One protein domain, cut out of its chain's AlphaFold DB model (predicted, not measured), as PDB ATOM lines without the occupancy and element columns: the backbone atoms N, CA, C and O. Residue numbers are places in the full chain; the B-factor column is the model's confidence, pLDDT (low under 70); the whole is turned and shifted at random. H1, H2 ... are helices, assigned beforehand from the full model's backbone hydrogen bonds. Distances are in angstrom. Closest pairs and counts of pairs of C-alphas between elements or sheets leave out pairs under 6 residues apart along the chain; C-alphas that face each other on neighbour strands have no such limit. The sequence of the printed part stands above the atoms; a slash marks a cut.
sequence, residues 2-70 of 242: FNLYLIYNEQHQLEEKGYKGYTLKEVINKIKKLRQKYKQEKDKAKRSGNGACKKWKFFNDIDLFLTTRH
ATOM      1  N   PHE A   2     -30.097  -1.968 -21.672       58.16
ATOM      2  CA  PHE A   2     -30.572  -3.070 -20.827       58.16
ATOM      3  C   PHE A   2     -30.561  -4.346 -21.663       58.16
ATOM      4  O   PHE A   2     -31.035  -4.318 -22.794       58.16
ATOM      5  N   ASN A   3     -30.062  -5.449 -21.108       70.06
ATOM      6  CA  ASN A   3     -30.318  -6.756 -21.695       70.06
ATOM      7  C   ASN A   3     -31.801  -7.058 -21.460       70.06
ATOM      8  O   ASN A   3     -32.180  -7.449 -20.355       70.06
ATOM      9  N   LEU A   4     -32.645  -6.788 -22.461       71.12
ATOM     10  CA  LEU A   4     -34.083  -7.081 -22.419       71.12
ATOM     11  C   LEU A   4     -34.323  -8.546 -22.042       71.12
ATOM     12  O   LEU A   4     -35.219  -8.832 -21.253       71.12
ATOM     13  N   TYR A   5     -33.421  -9.425 -22.480       74.12
ATOM     14  CA  TYR A   5     -33.371 -10.838 -22.126       74.12
ATOM     15  C   TYR A   5     -33.368 -11.099 -20.609       74.12
ATOM     16  O   TYR A   5     -34.150 -11.907 -20.121       74.12
ATOM     17  N   LEU A   6     -32.564 -10.361 -19.829       72.75
ATOM     18  CA  LEU A   6     -32.532 -10.514 -18.365       72.75
ATOM     19  C   LEU A   6     -33.846 -10.082 -17.711       72.75
ATOM     20  O   LEU A   6     -34.262 -10.668 -16.720       72.75
ATOM     21  N   ILE A   7     -34.504  -9.054 -18.251       77.00
ATOM     22  CA  ILE A   7     -35.784  -8.568 -17.719       77.00
ATOM     23  C   ILE A   7     -36.895  -9.580 -18.016       77.00
ATOM     24  O   ILE A   7     -37.739  -9.825 -17.157       77.00
ATOM     25  N   TYR A   8     -36.859 -10.179 -19.205       79.56
ATOM     26  CA  TYR A   8     -37.805 -11.205 -19.630       79.56
ATOM     27  C   TYR A   8     -37.669 -12.482 -18.793       79.56
ATOM     28  O   TYR A   8     -38.659 -13.009 -18.288       79.56
ATOM     29  N   ASN A   9     -36.431 -12.919 -18.549       77.19
ATOM     30  CA  ASN A   9     -36.150 -14.098 -17.734       77.19
ATOM     31  C   ASN A   9     -36.601 -13.909 -16.270       77.19
ATOM     32  O   ASN A   9     -37.086 -14.833 -15.619       77.19
ATOM     33  N   GLU A  10     -36.508 -12.681 -15.754       75.25
ATOM     34  CA  GLU A  10     -36.978 -12.358 -14.406       75.25
ATOM     35  C   GLU A  10     -38.510 -12.285 -14.312       75.25
ATOM     36  O   GLU A  10     -39.081 -12.629 -13.277       75.25
ATOM     37  N   GLN A  11     -39.193 -11.866 -15.385       78.31
ATOM     38  CA  GLN A  11     -40.653 -11.930 -15.460       78.31
ATOM     39  C   GLN A  11     -41.131 -13.387 -15.420       78.31
ATOM     40  O   GLN A  11     -42.002 -13.707 -14.612       78.31
ATOM     41  N   HIS A  12     -40.509 -14.271 -16.205       78.00
ATOM     42  CA  HIS A  12     -40.839 -15.699 -16.222       78.00
ATOM     43  C   HIS A  12     -40.696 -16.332 -14.826       78.00
ATOM     44  O   HIS A  12     -41.611 -16.979 -14.321       78.00
ATOM     45  N   GLN A  13     -39.599 -16.035 -14.122       80.06
ATOM     46  CA  GLN A  13     -39.395 -16.498 -12.745       80.06
ATOM     47  C   GLN A  13     -40.427 -15.959 -11.740       80.06
ATOM     48  O   GLN A  13     -40.688 -16.595 -10.716       80.06
ATOM     49  N   LEU A  14     -40.971 -14.757 -11.958       81.69
ATOM     50  CA  LEU A  14     -42.020 -14.198 -11.099       81.69
ATOM     51  C   LEU A  14     -43.356 -14.911 -11.329       81.69
ATOM     52  O   LEU A  14     -44.075 -15.174 -10.362       81.69
ATOM     53  N   GLU A  15     -43.658 -15.257 -12.577       81.69
ATOM     54  CA  GLU A  15     -44.853 -16.016 -12.948       81.69
ATOM     55  C   GLU A  15     -44.811 -17.444 -12.383       81.69
ATOM     56  O   GLU A  15     -45.784 -17.871 -11.755       81.69
ATOM     57  N   GLU A  16     -43.664 -18.130 -12.473       82.31
ATOM     58  CA  GLU A  16     -43.438 -19.453 -11.861       82.31
ATOM     59  C   GLU A  16     -43.628 -19.446 -10.338       82.31
ATOM     60  O   GLU A  16     -44.161 -20.388  -9.755       82.31
ATOM     61  N   LYS A  17     -43.251 -18.347  -9.674       81.75
ATOM     62  CA  LYS A  17     -43.426 -18.159  -8.222       81.75
ATOM     63  C   LYS A  17     -44.853 -17.762  -7.829       81.75
ATOM     64  O   LYS A  17     -45.109 -17.458  -6.664       81.75
ATOM     65  N   GLY A  18     -45.785 -17.744  -8.782       83.94
ATOM     66  CA  GLY A  18     -47.194 -17.449  -8.543       83.94
ATOM     67  C   GLY A  18     -47.514 -15.957  -8.439       83.94
ATOM     68  O   GLY A  18     -48.640 -15.604  -8.083       83.94
ATOM     69  N   TYR A  19     -46.579 -15.063  -8.778       79.81
ATOM     70  CA  TYR A  19     -46.852 -13.627  -8.872       79.81
ATOM     71  C   TYR A  19     -47.514 -13.295 -10.212       79.81
ATOM     72  O   TYR A  19     -46.945 -12.610 -11.061       79.81
ATOM     73  N   LYS A  20     -48.746 -13.778 -10.395       79.75
ATOM     74  CA  LYS A  20     -49.561 -13.489 -11.579       79.75
ATOM     75  C   LYS A  20     -50.015 -12.023 -11.551       79.75
ATOM     76  O   LYS A  20     -50.549 -11.564 -10.542       79.75
ATOM     77  N   GLY A  21     -49.805 -11.299 -12.651       79.75
ATOM     78  CA  GLY A  21     -50.344  -9.947 -12.853       79.75
ATOM     79  C   GLY A  21     -49.334  -8.798 -12.877       79.75
ATOM     80  O   GLY A  21     -49.757  -7.648 -12.918       79.75
ATOM     81  N   TYR A  22     -48.024  -9.066 -12.863       82.81
ATOM     82  CA  TYR A  22     -47.039  -8.024 -13.159       82.81
ATOM     83  C   TYR A  22     -46.806  -7.925 -14.658       82.81
ATOM     84  O   TYR A  22     -46.295  -8.849 -15.279       82.81
ATOM     85  N   THR A  23     -47.130  -6.774 -15.231       86.88
ATOM     86  CA  THR A  23     -46.791  -6.489 -16.626       86.88
ATOM     87  C   THR A  23     -45.289  -6.223 -16.770       86.88
ATOM     88  O   THR A  23     -44.652  -5.658 -15.872       86.88
ATOM     89  N   LEU A  24     -44.716  -6.535 -17.937       82.81
ATOM     90  CA  LEU A  24     -43.316  -6.226 -18.261       82.81
ATOM     91  C   LEU A  24     -42.977  -4.747 -17.981       82.81
ATOM     92  O   LEU A  24     -41.932  -4.421 -17.414       82.81
ATOM     93  N   LYS A  25     -43.907  -3.835 -18.299       87.19
ATOM     94  CA  LYS A  25     -43.782  -2.391 -18.032       87.19
ATOM     95  C   LYS A  25     -43.626  -2.091 -16.537       87.19
ATOM     96  O   LYS A  25     -42.803  -1.255 -16.155       87.19
ATOM     97  N   GLU A  26     -44.375  -2.767 -15.671       88.06
ATOM     98  CA  GLU A  26     -44.270  -2.603 -14.219       88.06
ATOM     99  C   GLU A  26     -42.959  -3.156 -13.664       88.06
ATOM    100  O   GLU A  26     -42.358  -2.522 -12.791       88.06
ATOM    101  N   VAL A  27     -42.486  -4.290 -14.190       85.88
ATOM    102  CA  VAL A  27     -41.182  -4.870 -13.835       85.88
ATOM    103  C   VAL A  27     -40.060  -3.901 -14.208       85.88
ATOM    104  O   VAL A  27     -39.257  -3.524 -13.348       85.88
ATOM    105  N   ILE A  28     -40.063  -3.387 -15.443       86.94
ATOM    106  CA  ILE A  28     -39.104  -2.376 -15.914       86.94
ATOM    107  C   ILE A  28     -39.137  -1.139 -15.010       86.94
ATOM    108  O   ILE A  28     -38.094  -0.665 -14.548       86.94
ATOM    109  N   ASN A  29     -40.328  -0.618 -14.709       90.44
ATOM    110  CA  ASN A  29     -40.483   0.560 -13.858       90.44
ATOM    111  C   ASN A  29     -39.991   0.317 -12.424       90.44
ATOM    112  O   ASN A  29     -39.364   1.201 -11.831       90.44
ATOM    113  N   LYS A  30     -40.218  -0.875 -11.859       87.94
ATOM    114  CA  LYS A  30     -39.679  -1.260 -10.546       87.94
ATOM    115  C   LYS A  30     -38.154  -1.331 -10.562       87.94
ATOM    116  O   LYS A  30     -37.530  -0.748  -9.675       87.94
ATOM    117  N   ILE A  31     -37.552  -1.963 -11.570       86.88
ATOM    118  CA  ILE A  31     -36.089  -2.048 -11.716       86.88
ATOM    119  C   ILE A  31     -35.479  -0.644 -11.836       86.88
ATOM    120  O   ILE A  31     -34.503  -0.331 -11.149       86.88
ATOM    121  N   LYS A  32     -36.087   0.241 -12.639       88.62
ATOM    122  CA  LYS A  32     -35.666   1.648 -12.764       88.62
ATOM    123  C   LYS A  32     -35.689   2.368 -11.411       88.62
ATOM    124  O   LYS A  32     -34.686   2.970 -11.023       88.62
ATOM    125  N   LYS A  33     -36.787   2.250 -10.653       91.19
ATOM    126  CA  LYS A  33     -36.916   2.850  -9.311       91.19
ATOM    127  C   LYS A  33     -35.886   2.297  -8.322       91.19
ATOM    128  O   LYS A  33     -35.310   3.062  -7.550       91.19
ATOM    129  N   LEU A  34     -35.625   0.989  -8.351       88.25
ATOM    130  CA  LEU A  34     -34.623   0.353  -7.492       88.25
ATOM    131  C   LEU A  34     -33.211   0.864  -7.791       88.25
ATOM    132  O   LEU A  34     -32.493   1.227  -6.859       88.25
ATOM    133  N   ARG A  35     -32.835   0.984  -9.070       87.00
ATOM    134  CA  ARG A  35     -31.542   1.563  -9.479       87.00
ATOM    135  C   ARG A  35     -31.399   3.014  -9.050       87.00
ATOM    136  O   ARG A  35     -30.352   3.397  -8.533       87.00
ATOM    137  N   GLN A  36     -32.444   3.816  -9.235       92.44
ATOM    138  CA  GLN A  36     -32.437   5.216  -8.816       92.44
ATOM    139  C   GLN A  36     -32.215   5.335  -7.304       92.44
ATOM    140  O   GLN A  36     -31.367   6.110  -6.863       92.44
ATOM    141  N   LYS A  37     -32.924   4.525  -6.512       90.62
ATOM    142  CA  LYS A  37     -32.763   4.492  -5.057       90.62
ATOM    143  C   LYS A  37     -31.370   4.012  -4.640       90.62
ATOM    144  O   LYS A  37     -30.773   4.606  -3.751       90.62
ATOM    145  N   TYR A  38     -30.836   2.987  -5.305       89.88
ATOM    146  CA  TYR A  38     -29.464   2.525  -5.096       89.88
ATOM    147  C   TYR A  38     -28.444   3.638  -5.377       89.88
ATOM    148  O   TYR A  38     -27.569   3.876  -4.549       89.88
ATOM    149  N   LYS A  39     -28.592   4.375  -6.488       90.25
ATOM    150  CA  LYS A  39     -27.711   5.500  -6.834       90.25
ATOM    151  C   LYS A  39     -27.750   6.589  -5.763       90.25
ATOM    152  O   LYS A  39     -26.702   6.985  -5.273       90.25
ATOM    153  N   GLN A  40     -28.945   6.994  -5.332       90.12
ATOM    154  CA  GLN A  40     -29.105   7.965  -4.244       90.12
ATOM    155  C   GLN A  40     -28.416   7.504  -2.960       90.12
ATOM    156  O   GLN A  40     -27.768   8.301  -2.293       90.12
ATOM    157  N   GLU A  41     -28.552   6.229  -2.600       87.44
ATOM    158  CA  GLU A  41     -27.955   5.703  -1.375       87.44
ATOM    159  C   GLU A  41     -26.427   5.610  -1.468       87.44
ATOM    160  O   GLU A  41     -25.727   5.958  -0.519       87.44
ATOM    161  N   LYS A  42     -25.905   5.231  -2.639       86.38
ATOM    162  CA  LYS A  42     -24.468   5.233  -2.933       86.38
ATOM    163  C   LYS A  42     -23.887   6.648  -2.893       86.38
ATOM    164  O   LYS A  42     -22.828   6.857  -2.313       86.38
ATOM    165  N   ASP A  43     -24.593   7.623  -3.459       87.69
ATOM    166  CA  ASP A  43     -24.167   9.025  -3.473       87.69
ATOM    167  C   ASP A  43     -24.216   9.647  -2.069       87.69
ATOM    168  O   ASP A  43     -23.306  10.382  -1.684       87.69
ATOM    169  N   LYS A  44     -25.228   9.307  -1.258       85.19
ATOM    170  CA  LYS A  44     -25.277   9.691   0.163       85.19
ATOM    171  C   LYS A  44     -24.115   9.098   0.951       85.19
ATOM    172  O   LYS A  44     -23.505   9.817   1.734       85.19
ATOM    173  N   ALA A  45     -23.796   7.823   0.725       81.56
ATOM    174  CA  ALA A  45     -22.668   7.168   1.380       81.56
ATOM    175  C   ALA A  45     -21.329   7.836   1.024       81.56
ATOM    176  O   ALA A  45     -20.474   7.964   1.888       81.56
ATOM    177  N   LYS A  46     -21.168   8.321  -0.216       83.19
ATOM    178  CA  LYS A  46     -19.979   9.083  -0.636       83.19
ATOM    179  C   LYS A  46     -19.899  10.484  -0.023       83.19
ATOM    180  O   LYS A  46     -18.806  10.950   0.266       83.19
ATOM    181  N   ARG A  47     -21.034  11.176   0.136       81.88
ATOM    182  CA  ARG A  47     -21.082  12.551   0.677       81.88
ATOM    183  C   ARG A  47     -21.027  12.614   2.200       81.88
ATOM    184  O   ARG A  47     -20.568  13.606   2.754       81.88
ATOM    185  N   SER A  48     -21.528  11.591   2.883       73.38
ATOM    186  CA  SER A  48     -21.509  11.517   4.339       73.38
ATOM    187  C   SER A  48     -20.121  11.066   4.795       73.38
ATOM    188  O   SER A  48     -19.873   9.882   4.976       73.38
ATOM    189  N   GLY A  49     -19.201  12.019   4.982       66.00
ATOM    190  CA  GLY A  49     -17.838  11.771   5.483       66.00
ATOM    191  C   GLY A  49     -17.761  11.232   6.919       66.00
ATOM    192  O   GLY A  49     -16.673  11.080   7.458       66.00
ATOM    193  N   ASN A  50     -18.901  10.935   7.545       60.22
ATOM    194  CA  ASN A  50     -18.986  10.372   8.882       60.22
ATOM    195  C   ASN A  50     -19.862   9.118   8.784       60.22
ATOM    196  O   ASN A  50     -21.052   9.232   8.494       60.22
ATOM    197  N   GLY A  51     -19.266   7.932   8.949       59.88
ATOM    198  CA  GLY A  51     -19.774   6.605   8.551       59.88
ATOM    199  C   GLY A  51     -21.066   6.089   9.210       59.88
ATOM    200  O   GLY A  51     -21.246   4.884   9.347       59.88
ATOM    201  N   ALA A  52     -21.985   6.970   9.602       60.25
ATOM    202  CA  ALA A  52     -23.226   6.676  10.308       60.25
ATOM    203  C   ALA A  52     -24.490   6.789   9.424       60.25
ATOM    204  O   ALA A  52     -25.596   6.984   9.933       60.25
ATOM    205  N   CYS A  53     -24.381   6.659   8.098       64.88
ATOM    206  CA  CYS A  53     -25.579   6.543   7.262       64.88
ATOM    207  C   CYS A  53     -26.236   5.170   7.466       64.88
ATOM    208  O   CYS A  53     -25.598   4.128   7.302       64.88
ATOM    209  N   LYS A  54     -27.535   5.158   7.803       75.25
ATOM    210  CA  LYS A  54     -28.331   3.926   7.930       75.25
ATOM    211  C   LYS A  54     -28.323   3.167   6.605       75.25
ATOM    212  O   LYS A  54     -29.109   3.466   5.713       75.25
ATOM    213  N   LYS A  55     -27.461   2.157   6.507       76.62
ATOM    214  CA  LYS A  55     -27.329   1.313   5.321       76.62
ATOM    215  C   LYS A  55     -28.678   0.677   4.984       76.62
ATOM    216  O   LYS A  55     -29.272  -0.041   5.793       76.62
ATOM    217  N   TRP A  56     -29.180   0.950   3.782       84.81
ATOM    218  CA  TRP A  56     -30.393   0.315   3.282       84.81
ATOM    219  C   TRP A  56     -30.201  -1.210   3.274       84.81
ATOM    220  O   TRP A  56     -29.234  -1.715   2.712       84.81
ATOM    221  N   LYS A  57     -31.110  -1.958   3.915       84.69
ATOM    222  CA  LYS A  57     -30.951  -3.413   4.136       84.69
ATOM    223  C   LYS A  57     -30.769  -4.225   2.848       84.69
ATOM    224  O   LYS A  57     -30.129  -5.264   2.889       84.69
ATOM    225  N   PHE A  58     -31.296  -3.732   1.728       82.06
ATOM    226  CA  PHE A  58     -31.198  -4.371   0.407       82.06
ATOM    227  C   PHE A  58     -30.043  -3.839  -0.435       82.06
ATOM    228  O   PHE A  58     -29.910  -4.212  -1.595       82.06
ATOM    229  N   PHE A  59     -29.220  -2.950   0.129       84.31
ATOM    230  CA  PHE A  59     -28.112  -2.353  -0.595       84.31
ATOM    231  C   PHE A  59     -27.154  -3.430  -1.090       84.31
ATOM    232  O   PHE A  59     -26.875  -3.449  -2.273       84.31
ATOM    233  N   ASN A  60     -26.721  -4.352  -0.225       84.62
ATOM    234  CA  ASN A  60     -25.776  -5.404  -0.611       84.62
ATOM    235  C   ASN A  60     -26.352  -6.350  -1.671       84.62
ATOM    236  O   ASN A  60     -25.636  -6.744  -2.582       84.62
ATOM    237  N   ASP A  61     -27.634  -6.704  -1.563       84.81
ATOM    238  CA  ASP A  61     -28.271  -7.629  -2.505       84.81
ATOM    239  C   ASP A  61     -28.391  -6.996  -3.899       84.81
ATOM    240  O   ASP A  61     -28.096  -7.639  -4.903       84.81
ATOM    241  N   ILE A  62     -28.767  -5.714  -3.958       84.38
ATOM    242  CA  ILE A  62     -28.836  -4.962  -5.218       84.38
ATOM    243  C   ILE A  62     -27.445  -4.627  -5.745       84.38
ATOM    244  O   ILE A  62     -27.235  -4.682  -6.951       84.38
ATOM    245  N   ASP A  63     -26.504  -4.280  -4.871       83.69
ATOM    246  CA  ASP A  63     -25.120  -4.017  -5.249       83.69
ATOM    247  C   ASP A  63     -24.534  -5.262  -5.896       83.69
ATOM    248  O   ASP A  63     -24.048  -5.177  -7.015       83.69
ATOM    249  N   LEU A  64     -24.708  -6.433  -5.280       84.25
ATOM    250  CA  LEU A  64     -24.310  -7.706  -5.864       84.25
ATOM    251  C   LEU A  64     -25.030  -7.959  -7.191       84.25
ATOM    252  O   LEU A  64     -24.364  -8.263  -8.165       84.25
ATOM    253  N   PHE A  65     -26.349  -7.783  -7.283       80.94
ATOM    254  CA  PHE A  65     -27.079  -7.972  -8.545       80.94
ATOM    255  C   PHE A  65     -26.596  -7.040  -9.675       80.94
ATOM    256  O   PHE A  65     -26.542  -7.442 -10.830       80.94
ATOM    257  N   LEU A  66     -26.232  -5.793  -9.361       77.25
ATOM    258  CA  LEU A  66     -25.772  -4.807 -10.346       77.25
ATOM    259  C   LEU A  66     -24.270  -4.904 -10.660       77.25
ATOM    260  O   LEU A  66     -23.852  -4.483 -11.738       77.25
ATOM    261  N   THR A  67     -23.462  -5.399  -9.719       78.81
ATOM    262  CA  THR A  67     -22.006  -5.581  -9.863       78.81
ATOM    263  C   THR A  67     -21.633  -6.963 -10.363       78.81
ATOM    264  O   THR A  67     -20.597  -7.087 -11.010       78.81
ATOM    265  N   THR A  68     -22.504  -7.958 -10.168       74.00
ATOM    266  CA  THR A  68     -22.515  -9.209 -10.931       74.00
ATOM    267  C   THR A  68     -22.931  -8.846 -12.349       74.00
ATOM    268  O   THR A  68     -24.017  -9.155 -12.829       74.00
ATOM    269  N   ARG A  69     -22.054  -8.123 -13.047       57.59
ATOM    270  CA  ARG A  69     -21.983  -8.250 -14.485       57.59
ATOM    271  C   ARG A  69     -21.772  -9.739 -14.680       57.59
ATOM    272  O   ARG A  69     -20.798 -10.286 -14.167       57.59
ATOM    273  N   HIS A  70     -22.707 -10.404 -15.349       55.16
ATOM    274  CA  HIS A  70     -22.343 -11.635 -16.023       55.16
ATOM    275  C   HIS A  70     -21.051 -11.283 -16.751       55.16
ATOM    276  O   HIS A  70     -21.044 -10.299 -17.498       55.16
TER     277      HIS A  70
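What this domain is: This is residues 2 to 70 of the 242 residues of an uncharacterized protein of Paramuricea clavata (UniProt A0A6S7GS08). One long helix, H2, makes the long axis, and two shorter helices, H1 and H3, are set across it on the same side, H1 at its first end and H3 near its middle, with a gap between H1 and H3. After H2 the chain folds back in a long loop to reach H3, and residues 46 to 52 stick out at the far end. The printed part has 69 residues with three named helices in the order H1, H2, H3 and no named strand; the class is all helix. It is loose, with a radius of gyration of the C-alphas of 14.6 A, and elongated, with spans of 43 by 23 by 18 A.

How they stand to each other: H1, residues 4 to 16, touches H2, residues 24 to 47. H1 touches H2 with residues 7 to 11 alone, and H2 touches H1 with residues 24 to 28 alone; the closest C-alphas of the two helices are those of Gln 11 and Leu 24, 6.9 A apart. The two helices run opposite ways at a steep tilt of 69.6 degrees, only just short of about perpendicular. H2 and H3, residues 59 to 67, only just touch, with 3 pairs of C-alphas within 8 A. H2 touches H3 with residue 38 alone; the closest C-alphas are those of Tyr 38 and Phe 59, 6.8 A apart. Their lines are about perpendicular at 71 degrees, only just past steep. H1 and H3 are apart. In H1, H2 and H3 every O i to N i+4 pair is within hydrogen-bond range.

Where its parts are: H1 begins at Leu 4, whose C-alpha is at (-34.083, -7.081, -22.419), and measures 18.8 A from first to last C-alpha. H2 begins at Leu 24, with its C-alpha at (-43.316, -6.226, -18.261), and measures 34.7 A to C-alpha 47. H3 measures 11.6 A and ends at Thr 67, with its C-alpha at (-22.006, -5.581, -9.863).

The domain as a whole: The two C-alphas farthest apart are those of Lys 20 and Gly 49, 44.0 A, while the C-alphas of Phe 2 and His 70 are 12.8 A apart. The printed part has no cut. The link from H1 to H2 is short, with 7 residues, and the link from H2 to H3 is long, with 11 residues. Residues 46 to 52, of which 46 and 47 belong to H2, stand free. The mean pLDDT of the printed part is 80.1; residue 2, residues 49 to 53 and residues 69 to 70 are under 70.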